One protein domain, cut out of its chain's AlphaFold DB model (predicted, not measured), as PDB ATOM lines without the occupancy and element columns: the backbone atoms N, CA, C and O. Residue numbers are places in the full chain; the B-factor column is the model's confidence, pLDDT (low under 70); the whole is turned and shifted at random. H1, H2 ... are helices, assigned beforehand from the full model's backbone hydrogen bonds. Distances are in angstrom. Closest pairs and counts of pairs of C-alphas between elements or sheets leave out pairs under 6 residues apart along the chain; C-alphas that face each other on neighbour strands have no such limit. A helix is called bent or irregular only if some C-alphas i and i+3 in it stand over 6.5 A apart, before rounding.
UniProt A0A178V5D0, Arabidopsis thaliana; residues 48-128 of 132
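This is residues 48 to 128 of the 132 residues of a protein of Arabidopsis thaliana (UniProt A0A178V5D0). Three helices make an open zigzag: H1 and H2 meet end to end at a corner, as the two arms of a wide V, and H3 folds back beside H2 as a helical hairpin. Residues 48 to 68, with no named element, form a long tail that runs from near the hairpin across the open side of the V to the far end of H1, where residues 64 to 69 stick out in a loop; residues 122 to 128 stick out after H3. Contacts between helices are few, for H2 and H3 are the one pair that touches, and the arm H1 reaches away from them. The printed part has 81 residues with three named helices, in the order H1, H2, H3, and no named strand; the class is all helix, with 48 residues in the helices. The whole is loose, with a radius of gyration of the C-alphas of 16.7 A, and the C-alphas span 43 by 32 by 21 A along their three main axes.

The printed part begins with residues 48 to 68, a stretch of 21 residues with no named element, whose C-alphas lie 8 to 28 A from the mean of all C-alphas. H1, residues 69 to 84, follows it. H1 touches no helix. It and H2, residues 86 to 104, meet only through their link, which is tight, with 1 residue between them. Residues 79 to 87, of which 79 to 84 belong to H1, stand free. A second tight link, with 4 residues between its ends, joins H2 to H3, residues 109 to 121. H2 and H3 touch, with 7 pairs of C-alphas within 8 A. The closest are the C-alphas of Ser 102 and Ser 112, 6.1 A apart. H2 touches H3 with residues 95 to 102 alone, and H3 touches H2 with residues 111 to 116 alone. The two lines stand at a shallow tilt of 24 degrees and run opposite ways, and H2 and H3 form a helical hairpin. Their centres are 10.8 A apart. H1 and H3 are apart. In H2 and H3 every O i to N i+4 pair of the backbone is within hydrogen-bond range, and in H1 10 of 12 are.

The first printed C-alpha, that of Asn 48, is at (13.452, 33.412, -31.950). H1 runs from Ser 69, with its C-alpha at (-17.845, 37.681, -42.356), to Asn 84, 24.7 A from first to last C-alpha. It is irregular, but only just: C-alphas 81 and 84 are 6.7 A apart, and its line is a rough one. H2 runs from Gln 86, with its C-alpha at (8.116, 46.125, -47.664), to Ala 104. It is the longest helix by residues, with 19, and measures 27.3 A from first to last C-alpha. H3 runs from Phe 109 to Lys 121, 18.6 A from first to last C-alpha, and its last C-alpha is at (23.239, 41.095, -39.671).

The two C-alphas farthest apart are those of Gly 65 and Asn 126, at 49.6 A, each in a stretch that stands free. The C-alphas of Asn 48 and Arg 128, the first and last printed, are 27.2 A apart. Without the stretches that stand free, the body has 59 residues and spans 43 by 25 by 18 A. The printed part has no cut, and both links between the helices are tight. The mean pLDDT of the printed part is 76.6, and that of H3 is 88. The model's confidence is low, under 70, in 25 residues: 51 to 55, 63 to 68, 81 to 88 and 123 to 128.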
ATOM      1  N   ASN A  48      12.003  33.258 -31.812       71.56
ATOM      2  CA  ASN A  48      13.452  33.412 -31.950       71.56
ATOM      3  C   ASN A  48      13.811  34.908 -32.011       71.56
ATOM      4  O   ASN A  48      13.744  35.495 -33.100       71.56
ATOM      5  N   PRO A  49      14.213  35.532 -30.885       73.00
ATOM      6  CA  PRO A  49      14.509  36.964 -30.830       73.00
ATOM      7  C   PRO A  49      15.714  37.365 -31.690       73.00
ATOM      8  O   PRO A  49      15.821  38.513 -32.107       73.00
ATOM      9  N   ASN A  50      16.607  36.418 -32.004       70.94
ATOM     10  CA  ASN A  50      17.795  36.669 -32.827       70.94
ATOM     11  C   ASN A  50      17.475  36.810 -34.326       70.94
ATOM     12  O   ASN A  50      18.315  37.285 -35.090       70.94
ATOM     13  N   LEU A  51      16.287  36.371 -34.757       65.88
ATOM     14  CA  LEU A  51      15.863  36.401 -36.163       65.88
ATOM     15  C   LEU A  51      14.623  37.271 -36.401       65.88
ATOM     16  O   LEU A  51      14.436  37.780 -37.506       65.88
ATOM     17  N   LYS A  52      13.767  37.448 -35.388       62.56
ATOM     18  CA  LYS A  52      12.559  38.276 -35.459       62.56
ATOM     19  C   LYS A  52      12.691  39.435 -34.472       62.56
ATOM     20  O   LYS A  52      12.795  39.221 -33.270       62.56
ATOM     21  N   SER A  53      12.671  40.666 -34.977       59.22
ATOM     22  CA  SER A  53      12.788  41.875 -34.161       59.22
ATOM     23  C   SER A  53      11.496  42.152 -33.392       59.22
ATOM     24  O   SER A  53      10.547  42.668 -33.974       59.22
ATOM     25  N   GLY A  54      11.460  41.804 -32.098       60.19
ATOM     26  CA  GLY A  54      10.581  42.358 -31.045       60.19
ATOM     27  C   GLY A  54       9.058  42.348 -31.259       60.19
ATOM     28  O   GLY A  54       8.313  42.788 -30.392       60.19
ATOM     29  N   HIS A  55       8.572  41.873 -32.399       65.12
ATOM     30  CA  HIS A  55       7.173  41.883 -32.780       65.12
ATOM     31  C   HIS A  55       6.621  40.478 -32.557       65.12
ATOM     32  O   HIS A  55       7.070  39.523 -33.194       65.12
ATOM     33  N   LEU A  56       5.634  40.361 -31.669       71.06
ATOM     34  CA  LEU A  56       4.924  39.124 -31.332       71.06
ATOM     35  C   LEU A  56       3.536  39.135 -32.000       71.06
ATOM     36  O   LEU A  56       2.539  39.428 -31.344       71.06
ATOM     37  N   PRO A  57       3.427  38.906 -33.324       70.56
ATOM     38  CA  PRO A  57       2.131  38.920 -33.985       70.56
ATOM     39  C   PRO A  57       1.333  37.661 -33.629       70.56
ATOM     40  O   PRO A  57       1.818  36.543 -33.793       70.56
ATOM     41  N   THR A  58       0.074  37.833 -33.242       78.94
ATOM     42  CA  THR A  58      -0.900  36.739 -33.162       78.94
ATOM     43  C   THR A  58      -1.615  36.558 -34.506       78.94
ATOM     44  O   THR A  58      -1.870  37.524 -35.235       78.94
ATOM     45  N   ILE A  59      -1.961  35.316 -34.849       76.81
ATOM     46  CA  ILE A  59      -2.662  34.983 -36.099       76.81
ATOM     47  C   ILE A  59      -4.171  34.925 -35.835       76.81
ATOM     48  O   ILE A  59      -4.626  34.155 -34.994       76.81
ATOM     49  N   ILE A  60      -4.962  35.691 -36.592       80.88
ATOM     50  CA  ILE A  60      -6.428  35.582 -36.569       80.88
ATOM     51  C   ILE A  60      -6.839  34.411 -37.472       80.88
ATOM     52  O   ILE A  60      -6.855  34.533 -38.701       80.88
ATOM     53  N   PHE A  61      -7.149  33.262 -36.869       75.88
ATOM     54  CA  PHE A  61      -7.586  32.062 -37.587       75.88
ATOM     55  C   PHE A  61      -9.104  32.052 -37.826       75.88
ATOM     56  O   PHE A  61      -9.886  32.520 -36.998       75.88
ATOM     57  N   LYS A  62      -9.536  31.491 -38.963       73.69
ATOM     58  CA  LYS A  62     -10.953  31.232 -39.248       73.69
ATOM     59  C   LYS A  62     -11.261  29.768 -38.910       73.69
ATOM     60  O   LYS A  62     -10.769  28.905 -39.632       73.69
ATOM     61  N   PRO A  63     -12.081  29.470 -37.887       68.94
ATOM     62  CA  PRO A  63     -12.443  28.092 -37.581       68.94
ATOM     63  C   PRO A  63     -13.255  27.477 -38.729       68.94
ATOM     64  O   PRO A  63     -14.118  28.136 -39.325       68.94
ATOM     65  N   ASN A  64     -12.967  26.214 -39.048       68.38
ATOM     66  CA  ASN A  64     -13.670  25.469 -40.090       68.38
ATOM     67  C   ASN A  64     -15.177  25.398 -39.780       68.38
ATOM     68  O   ASN A  64     -15.577  25.205 -38.637       68.38
ATOM     69  N   GLY A  65     -16.019  25.579 -40.802       63.44
ATOM     70  CA  GLY A  65     -17.473  25.383 -40.697       63.44
ATOM     71  C   GLY A  65     -18.322  26.607 -40.327       63.44
ATOM     72  O   GLY A  65     -19.545  26.515 -40.359       63.44
ATOM     73  N   ARG A  66     -17.738  27.781 -40.044       60.62
ATOM     74  CA  ARG A  66     -18.505  29.032 -39.855       60.62
ATOM     75  C   ARG A  66     -18.061  30.117 -40.830       60.62
ATOM     76  O   ARG A  66     -16.919  30.574 -40.818       60.62
ATOM     77  N   SER A  67     -18.983  30.583 -41.676       60.00
ATOM     78  CA  SER A  67     -18.779  31.786 -42.491       60.00
ATOM     79  C   SER A  67     -18.889  33.035 -41.611       60.00
ATOM     80  O   SER A  67     -19.889  33.746 -41.632       60.00
ATOM     81  N   SER A  68     -17.873  33.313 -40.787       64.75
ATOM     82  CA  SER A  68     -17.812  34.590 -40.076       64.75
ATOM     83  C   SER A  68     -17.264  35.661 -41.027       64.75
ATOM     84  O   SER A  68     -16.066  35.762 -41.295       64.75
ATOM     85  N   SER A  69     -18.173  36.476 -41.571       71.31
ATOM     86  CA  SER A  69     -17.845  37.681 -42.356       71.31
ATOM     87  C   SER A  69     -16.811  38.562 -41.632       71.31
ATOM     88  O   SER A  69     -15.934  39.152 -42.261       71.31
ATOM     89  N   LEU A  70     -16.848  38.559 -40.295       77.56
ATOM     90  CA  LEU A  70     -15.929  39.291 -39.431       77.56
ATOM     91  C   LEU A  70     -14.476  38.791 -39.505       77.56
ATOM     92  O   LEU A  70     -13.596  39.611 -39.738       77.56
ATOM     93  N   ALA A  71     -14.195  37.485 -39.391       76.81
ATOM     94  CA  ALA A  71     -12.810  36.984 -39.447       76.81
ATOM     95  C   ALA A  71     -12.162  37.268 -40.811       76.81
ATOM     96  O   ALA A  71     -10.999  37.664 -40.894       76.81
ATOM     97  N   SER A  72     -12.943  37.148 -41.888       77.81
ATOM     98  CA  SER A  72     -12.506  37.511 -43.240       77.81
ATOM     99  C   SER A  72     -12.202  39.008 -43.370       77.81
ATOM    100  O   SER A  72     -11.204  39.368 -43.995       77.81
ATOM    101  N   LYS A  73     -13.032  39.887 -42.788       82.88
ATOM    102  CA  LYS A  73     -12.801  41.343 -42.774       82.88
ATOM    103  C   LYS A  73     -11.567  41.703 -41.947       82.88
ATOM    104  O   LYS A  73     -10.694  42.391 -42.461       82.88
ATOM    105  N   LEU A  74     -11.441  41.167 -40.733       82.06
ATOM    106  CA  LEU A  74     -10.293  41.402 -39.852       82.06
ATOM    107  C   LEU A  74      -8.979  40.951 -40.493       82.06
ATOM    108  O   LEU A  74      -8.009  41.700 -40.478       82.06
ATOM    109  N   ARG A  75      -8.955  39.781 -41.144       80.19
ATOM    110  CA  ARG A  75      -7.769  39.303 -41.872       80.19
ATOM    111  C   ARG A  75      -7.400  40.211 -43.047       80.19
ATOM    112  O   ARG A  75      -6.220  40.454 -43.282       80.19
ATOM    113  N   ARG A  76      -8.387  40.731 -43.788       81.19
ATOM    114  CA  ARG A  76      -8.143  41.710 -44.865       81.19
ATOM    115  C   ARG A  76      -7.565  43.011 -44.309       81.19
ATOM    116  O   ARG A  76      -6.577  43.494 -44.854       81.19
ATOM    117  N   THR A  77      -8.122  43.522 -43.213       81.62
ATOM    118  CA  THR A  77      -7.621  44.720 -42.528       81.62
ATOM    119  C   THR A  77      -6.204  44.508 -41.992       81.62
ATOM    120  O   THR A  77      -5.331  45.321 -42.272       81.62
ATOM    121  N   GLN A  78      -5.925  43.380 -41.325       80.06
ATOM    122  CA  GLN A  78      -4.583  43.027 -40.846       80.06
ATOM    123  C   GLN A  78      -3.583  42.970 -42.009       80.06
ATOM    124  O   GLN A  78      -2.528  43.596 -41.953       80.06
ATOM    125  N   ASN A  79      -3.941  42.301 -43.109       74.00
ATOM    126  CA  ASN A  79      -3.101  42.256 -44.304       74.00
ATOM    127  C   ASN A  79      -2.844  43.646 -44.894       74.00
ATOM    128  O   ASN A  79      -1.775  43.864 -45.451       74.00
ATOM    129  N   GLN A  80      -3.792  44.581 -44.792       75.75
ATOM    130  CA  GLN A  80      -3.623  45.957 -45.256       75.75
ATOM    131  C   GLN A  80      -2.713  46.776 -44.330       75.75
ATOM    132  O   GLN A  80      -1.884  47.527 -44.833       75.75
ATOM    133  N   MET A  81      -2.793  46.582 -43.012       69.44
ATOM    134  CA  MET A  81      -1.912  47.237 -42.032       69.44
ATOM    135  C   MET A  81      -0.452  46.772 -42.161       69.44
ATOM    136  O   MET A  81       0.472  47.569 -42.025       69.44
ATOM    137  N   MET A  82      -0.232  45.499 -42.504       64.75
ATOM    138  CA  MET A  82       1.110  44.927 -42.684       64.75
ATOM    139  C   MET A  82       1.788  45.328 -44.009       64.75
ATOM    140  O   MET A  82       2.975  45.050 -44.187       64.75
ATOM    141  N   LYS A  83       1.083  45.997 -44.939       58.22
ATOM    142  CA  LYS A  83       1.652  46.424 -46.237       58.22
ATOM    143  C   LYS A  83       2.778  47.454 -46.105       58.22
ATOM    144  O   LYS A  83       3.569  47.588 -47.030       58.22
ATOM    145  N   ASN A  84       2.910  48.118 -44.957       52.84
ATOM    146  CA  ASN A  84       3.885  49.195 -44.763       52.84
ATOM    147  C   ASN A  84       5.276  48.734 -44.289       52.84
ATOM    148  O   ASN A  84       6.105  49.565 -43.934       52.84
ATOM    149  N   LYS A  85       5.585  47.430 -44.328       59.75
ATOM    150  CA  LYS A  85       6.947  46.913 -44.105       59.75
ATOM    151  C   LYS A  85       7.436  46.086 -45.290       59.75
ATOM    152  O   LYS A  85       7.723  44.897 -45.161       59.75
ATOM    153  N   GLN A  86       7.555  46.731 -46.449       59.06
ATOM    154  CA  GLN A  86       8.116  46.125 -47.664       59.06
ATOM    155  C   GLN A  86       9.441  45.388 -47.380       59.06
ATOM    156  O   GLN A  86       9.677  44.302 -47.896       59.06
ATOM    157  N   GLU A  87      10.268  45.937 -46.489       62.94
ATOM    158  CA  GLU A  87      11.560  45.374 -46.092       62.94
ATOM    159  C   GLU A  87      11.436  44.074 -45.278       62.94
ATOM    160  O   GLU A  87      12.158  43.116 -45.537       62.94
ATOM    161  N   GLU A  88      10.492  43.996 -44.332       66.25
ATOM    162  CA  GLU A  88      10.263  42.782 -43.531       66.25
ATOM    163  C   GLU A  88       9.708  41.649 -44.409       66.25
ATOM    164  O   GLU A  88      10.034  40.479 -44.210       66.25
ATOM    165  N   VAL A  89       8.908  41.994 -45.423       70.12
ATOM    166  CA  VAL A  89       8.399  41.036 -46.414       70.12
ATOM    167  C   VAL A  89       9.525  40.498 -47.301       70.12
ATOM    168  O   VAL A  89       9.557  39.298 -47.563       70.12
ATOM    169  N   VAL A  90      10.461  41.347 -47.739       74.88
ATOM    170  CA  VAL A  90      11.624  40.921 -48.541       74.88
ATOM    171  C   VAL A  90      12.547  40.010 -47.727       74.88
ATOM    172  O   VAL A  90      12.900  38.934 -48.200       74.88
ATOM    173  N   MET A  91      12.852  40.367 -46.476       77.88
ATOM    174  CA  MET A  91      13.680  39.528 -45.598       77.88
ATOM    175  C   MET A  91      13.031  38.171 -45.308       77.88
ATOM    176  O   MET A  91      13.698  37.141 -45.352       77.88
ATOM    177  N   LYS A  92      11.710  38.140 -45.079       80.88
ATOM    178  CA  LYS A  92      10.970  36.879 -44.906       80.88
ATOM    179  C   LYS A  92      11.031  35.986 -46.146       80.88
ATOM    180  O   LYS A  92      11.159  34.776 -45.998       80.88
ATOM    181  N   LYS A  93      10.956  36.563 -47.349       84.56
ATOM    182  CA  LYS A  93      11.109  35.805 -48.602       84.56
ATOM    183  C   LYS A  93      12.516  35.227 -48.750       84.56
ATOM    184  O   LYS A  93      12.641  34.071 -49.128       84.56
ATOM    185  N   ALA A  94      13.547  35.997 -48.408       85.81
ATOM    186  CA  ALA A  94      14.930  35.534 -48.474       85.81
ATOM    187  C   ALA A  94      15.204  34.363 -47.511       85.81
ATOM    188  O   ALA A  94      15.846  33.393 -47.903       85.81
ATOM    189  N   TYR A  95      14.660  34.391 -46.286       87.88
ATOM    190  CA  TYR A  95      14.773  33.253 -45.363       87.88
ATOM    191  C   TYR A  95      14.093  31.988 -45.894       87.88
ATOM    192  O   TYR A  95      14.677  30.911 -45.810       87.88
ATOM    193  N   ALA A  96      12.899  32.122 -46.479       89.62
ATOM    194  CA  ALA A  96      12.196  30.990 -47.076       89.62
ATOM    195  C   ALA A  96      12.978  30.383 -48.254       89.62
ATOM    196  O   ALA A  96      12.995  29.168 -48.422       89.62
ATOM    197  N   GLU A  97      13.664  31.211 -49.047       91.38
ATOM    198  CA  GLU A  97      14.491  30.717 -50.149       91.38
ATOM    199  C   GLU A  97      15.757  30.006 -49.652       91.38
ATOM    200  O   GLU A  97      16.100  28.947 -50.170       91.38
ATOM    201  N   ILE A  98      16.414  30.524 -48.608       90.38
ATOM    202  CA  ILE A  98      17.557  29.849 -47.967       90.38
ATOM    203  C   ILE A  98      17.142  28.476 -47.438       90.38
ATOM    204  O   ILE A  98      17.873  27.504 -47.622       90.38
ATOM    205  N   GLU A  99      15.980  28.383 -46.794       90.75
ATOM    206  CA  GLU A  99      15.442  27.124 -46.278       90.75
ATOM    207  C   GLU A  99      15.172  26.133 -47.416       90.75
ATOM    208  O   GLU A  99      15.693  25.018 -47.389       90.75
ATOM    209  N   ARG A 100      14.497  26.583 -48.480       94.25
ATOM    210  CA  ARG A 100      14.226  25.780 -49.680       94.25
ATOM    211  C   ARG A 100      15.506  25.271 -50.351       94.25
ATOM    212  O   ARG A 100      15.577  24.113 -50.757       94.25
ATOM    213  N   MET A 101      16.520  26.127 -50.493       94.69
ATOM    214  CA  MET A 101      17.817  25.746 -51.062       94.69
ATOM    215  C   MET A 101      18.560  24.757 -50.164       94.69
ATOM    216  O   MET A 101      19.159  23.806 -50.659       94.69
ATOM    217  N   SER A 102      18.515  24.974 -48.850       93.69
ATOM    218  CA  SER A 102      19.185  24.116 -47.874       93.69
ATOM    219  C   SER A 102      18.573  22.718 -47.850       93.69
ATOM    220  O   SER A 102      19.313  21.740 -47.837       93.69
ATOM    221  N   GLU A 103      17.245  22.621 -47.918       93.00
ATOM    222  CA  GLU A 103      16.523  21.350 -48.001       93.00
ATOM    223  C   GLU A 103      16.828  20.613 -49.312       93.00
ATOM    224  O   GLU A 103      17.160  19.430 -49.291       93.00
ATOM    225  N   ALA A 104      16.824  21.322 -50.447       94.56
ATOM    226  CA  ALA A 104      17.150  20.736 -51.749       94.56
ATOM    227  C   ALA A 104      18.586  20.185 -51.828       94.56
ATOM    228  O   ALA A 104      18.847  19.244 -52.574       94.56
ATOM    229  N   LEU A 105      19.514  20.772 -51.068       93.88
ATOM    230  CA  LEU A 105      20.913  20.347 -50.979       93.88
ATOM    231  C   LEU A 105      21.177  19.356 -49.831       93.88
ATOM    232  O   LEU A 105      22.314  18.921 -49.666       93.88
ATOM    233  N   GLY A 106      20.164  19.007 -49.029       92.25
ATOM    234  CA  GLY A 106      20.314  18.113 -47.877       92.25
ATOM    235  C   GLY A 106      21.199  18.678 -46.758       92.25
ATOM    236  O   GLY A 106      21.863  17.922 -46.051       92.25
ATOM    237  N   LEU A 107      21.256  20.005 -46.609       92.00
ATOM    238  CA  LEU A 107      22.065  20.667 -45.585       92.00
ATOM    239  C   LEU A 107      21.419  20.548 -44.201       92.00
ATOM    240  O   LEU A 107      20.199  20.554 -44.048       92.00
ATOM    241  N   THR A 108      22.251  20.491 -43.162       91.69
ATOM    242  CA  THR A 108      21.769  20.441 -41.778       91.69
ATOM    243  C   THR A 108      21.139  21.772 -41.360       91.69
ATOM    244  O   THR A 108      21.542  22.847 -41.814       91.69
ATOM    245  N   PHE A 109      20.191  21.718 -40.418       87.44
ATOM    246  CA  PHE A 109      19.523  22.907 -39.873       87.44
ATOM    247  C   PHE A 109      20.503  23.960 -39.325       87.44
ATOM    248  O   PHE A 109      20.249  25.158 -39.403       87.44
ATOM    249  N   GLY A 110      21.665  23.544 -38.806       87.75
ATOM    250  CA  GLY A 110      22.693  24.475 -38.334       87.75
ATOM    251  C   GLY A 110      23.242  25.388 -39.438       87.75
ATOM    252  O   GLY A 110      23.537  26.558 -39.181       87.75
ATOM    253  N   ILE A 111      23.336  24.883 -40.672       89.62
ATOM    254  CA  ILE A 111      23.834  25.639 -41.826       89.62
ATOM    255  C   ILE A 111      22.786  26.657 -42.283       89.62
ATOM    256  O   ILE A 111      23.113  27.837 -42.431       89.62
ATOM    257  N   SER A 112      21.521  26.241 -42.422       89.12
ATOM    258  CA  SER A 112      20.425  27.153 -42.777       89.12
ATOM    259  C   SER A 112      20.218  28.227 -41.702       89.12
ATOM    260  O   SER A 112      20.089  29.411 -42.019       89.12
ATOM    261  N   TYR A 113      20.308  27.856 -40.422       88.56
ATOM    262  CA  TYR A 113      20.256  28.793 -39.300       88.56
ATOM    263  C   TYR A 113      21.391  29.826 -39.350       88.56
ATOM    264  O   TYR A 113      21.154  31.029 -39.198       88.56
ATOM    265  N   THR A 114      22.625  29.378 -39.592       90.56
ATOM    266  CA  THR A 114      23.793  30.267 -39.678       90.56
ATOM    267  C   THR A 114      23.669  31.224 -40.862       90.56
ATOM    268  O   THR A 114      23.931  32.418 -40.710       90.56
ATOM    269  N   ALA A 115      23.195  30.745 -42.014       90.12
ATOM    270  CA  ALA A 115      22.931  31.579 -43.184       90.12
ATOM    271  C   ALA A 115      21.875  32.663 -42.892       90.12
ATOM    272  O   ALA A 115      22.109  33.842 -43.166       90.12
ATOM    273  N   CYS A 116      20.763  32.301 -42.244       88.62
ATOM    274  CA  CYS A 116      19.740  33.255 -41.807       88.62
ATOM    275  C   CYS A 116      20.289  34.291 -40.807       88.62
ATOM    276  O   CYS A 116      19.960  35.472 -40.897       88.62
ATOM    277  N   LYS A 117      21.170  33.878 -39.887       87.56
ATOM    278  CA  LYS A 117      21.822  34.770 -38.912       87.56
ATOM    279  C   LYS A 117      22.802  35.751 -39.561       87.56
ATOM    280  O   LYS A 117      22.947  36.873 -39.086       87.56
ATOM    281  N   ILE A 118      23.507  35.343 -40.614       87.56
ATOM    282  CA  ILE A 118      24.380  36.249 -41.372       87.56
ATOM    283  C   ILE A 118      23.518  37.262 -42.118       87.56
ATOM    284  O   ILE A 118      23.763  38.462 -42.013       87.56
ATOM    285  N   LEU A 119      22.470  36.792 -42.796       85.19
ATOM    286  CA  LEU A 119      21.550  37.647 -43.535       85.19
ATOM    287  C   LEU A 119      20.868  38.686 -42.628       85.19
ATOM    288  O   LEU A 119      20.736  39.839 -43.033       85.19
ATOM    289  N   SER A 120      20.509  38.329 -41.390       83.00
ATOM    290  CA  SER A 120      19.912  39.274 -40.432       83.00
ATOM    291  C   SER A 120      20.867  40.385 -39.977       83.00
ATOM    292  O   SER A 120      20.409  41.454 -39.575       83.00
ATOM    293  N   LYS A 121      22.181  40.147 -40.054       83.12
ATOM    294  CA  LYS A 121      23.239  41.095 -39.671       83.12
ATOM    295  C   LYS A 121      23.750  41.956 -40.828       83.12
ATOM    296  O   LYS A 121      24.544  42.862 -40.588       83.12
ATOM    297  N   LEU A 122      23.363  41.674 -42.072       79.06
ATOM    298  CA  LEU A 122      23.834  42.447 -43.220       79.06
ATOM    299  C   LEU A 122      23.161  43.825 -43.261       79.06
ATOM    300  O   LEU A 122      21.950  43.948 -43.441       79.06
ATOM    301  N   ASP A 123      23.973  44.878 -43.152       62.44
ATOM    302  CA  ASP A 123      23.497  46.254 -43.249       62.44
ATOM    303  C   ASP A 123      23.094  46.632 -44.680       62.44
ATOM    304  O   ASP A 123      23.845  46.475 -45.648       62.44
ATOM    305  N   LYS A 124      21.920  47.262 -44.793       59.88
ATOM    306  CA  LYS A 124      21.288  47.713 -46.049       59.88
ATOM    307  C   LYS A 124      22.184  48.599 -46.927       59.88
ATOM    308  O   LYS A 124      21.970  48.683 -48.136       59.88
ATOM    309  N   LYS A 125      23.176  49.279 -46.340       57.72
ATOM    310  CA  LYS A 125      24.111  50.161 -47.063       57.72
ATOM    311  C   LYS A 125      25.079  49.381 -47.958       57.72
ATOM    312  O   LYS A 125      25.443  49.888 -49.012       57.72
ATOM    313  N   ASN A 126      25.410  48.141 -47.594       54.47
ATOM    314  CA  ASN A 126      26.339  47.284 -48.338       54.47
ATOM    315  C   ASN A 126      25.658  46.448 -49.442       54.47
ATOM    316  O   ASN A 126      26.339  45.775 -50.215       54.47
ATOM    317  N   LEU A 127      24.320  46.487 -49.523       58.62
ATOM    318  CA  LEU A 127      23.514  45.697 -50.467       58.62
ATOM    319  C   LEU A 127      22.805  46.537 -51.542       58.62
ATOM    320  O   LEU A 127      22.163  45.971 -52.427       58.62
ATOM    321  N   ARG A 128      22.922  47.874 -51.516       49.69
ATOM    322  CA  ARG A 128      22.344  48.737 -52.561       49.69
ATOM    323  C   ARG A 128      22.953  48.382 -53.926       49.69
ATOM    324  O   ARG A 128      24.111  48.683 -54.182       49.69
TER     325      ARG A 128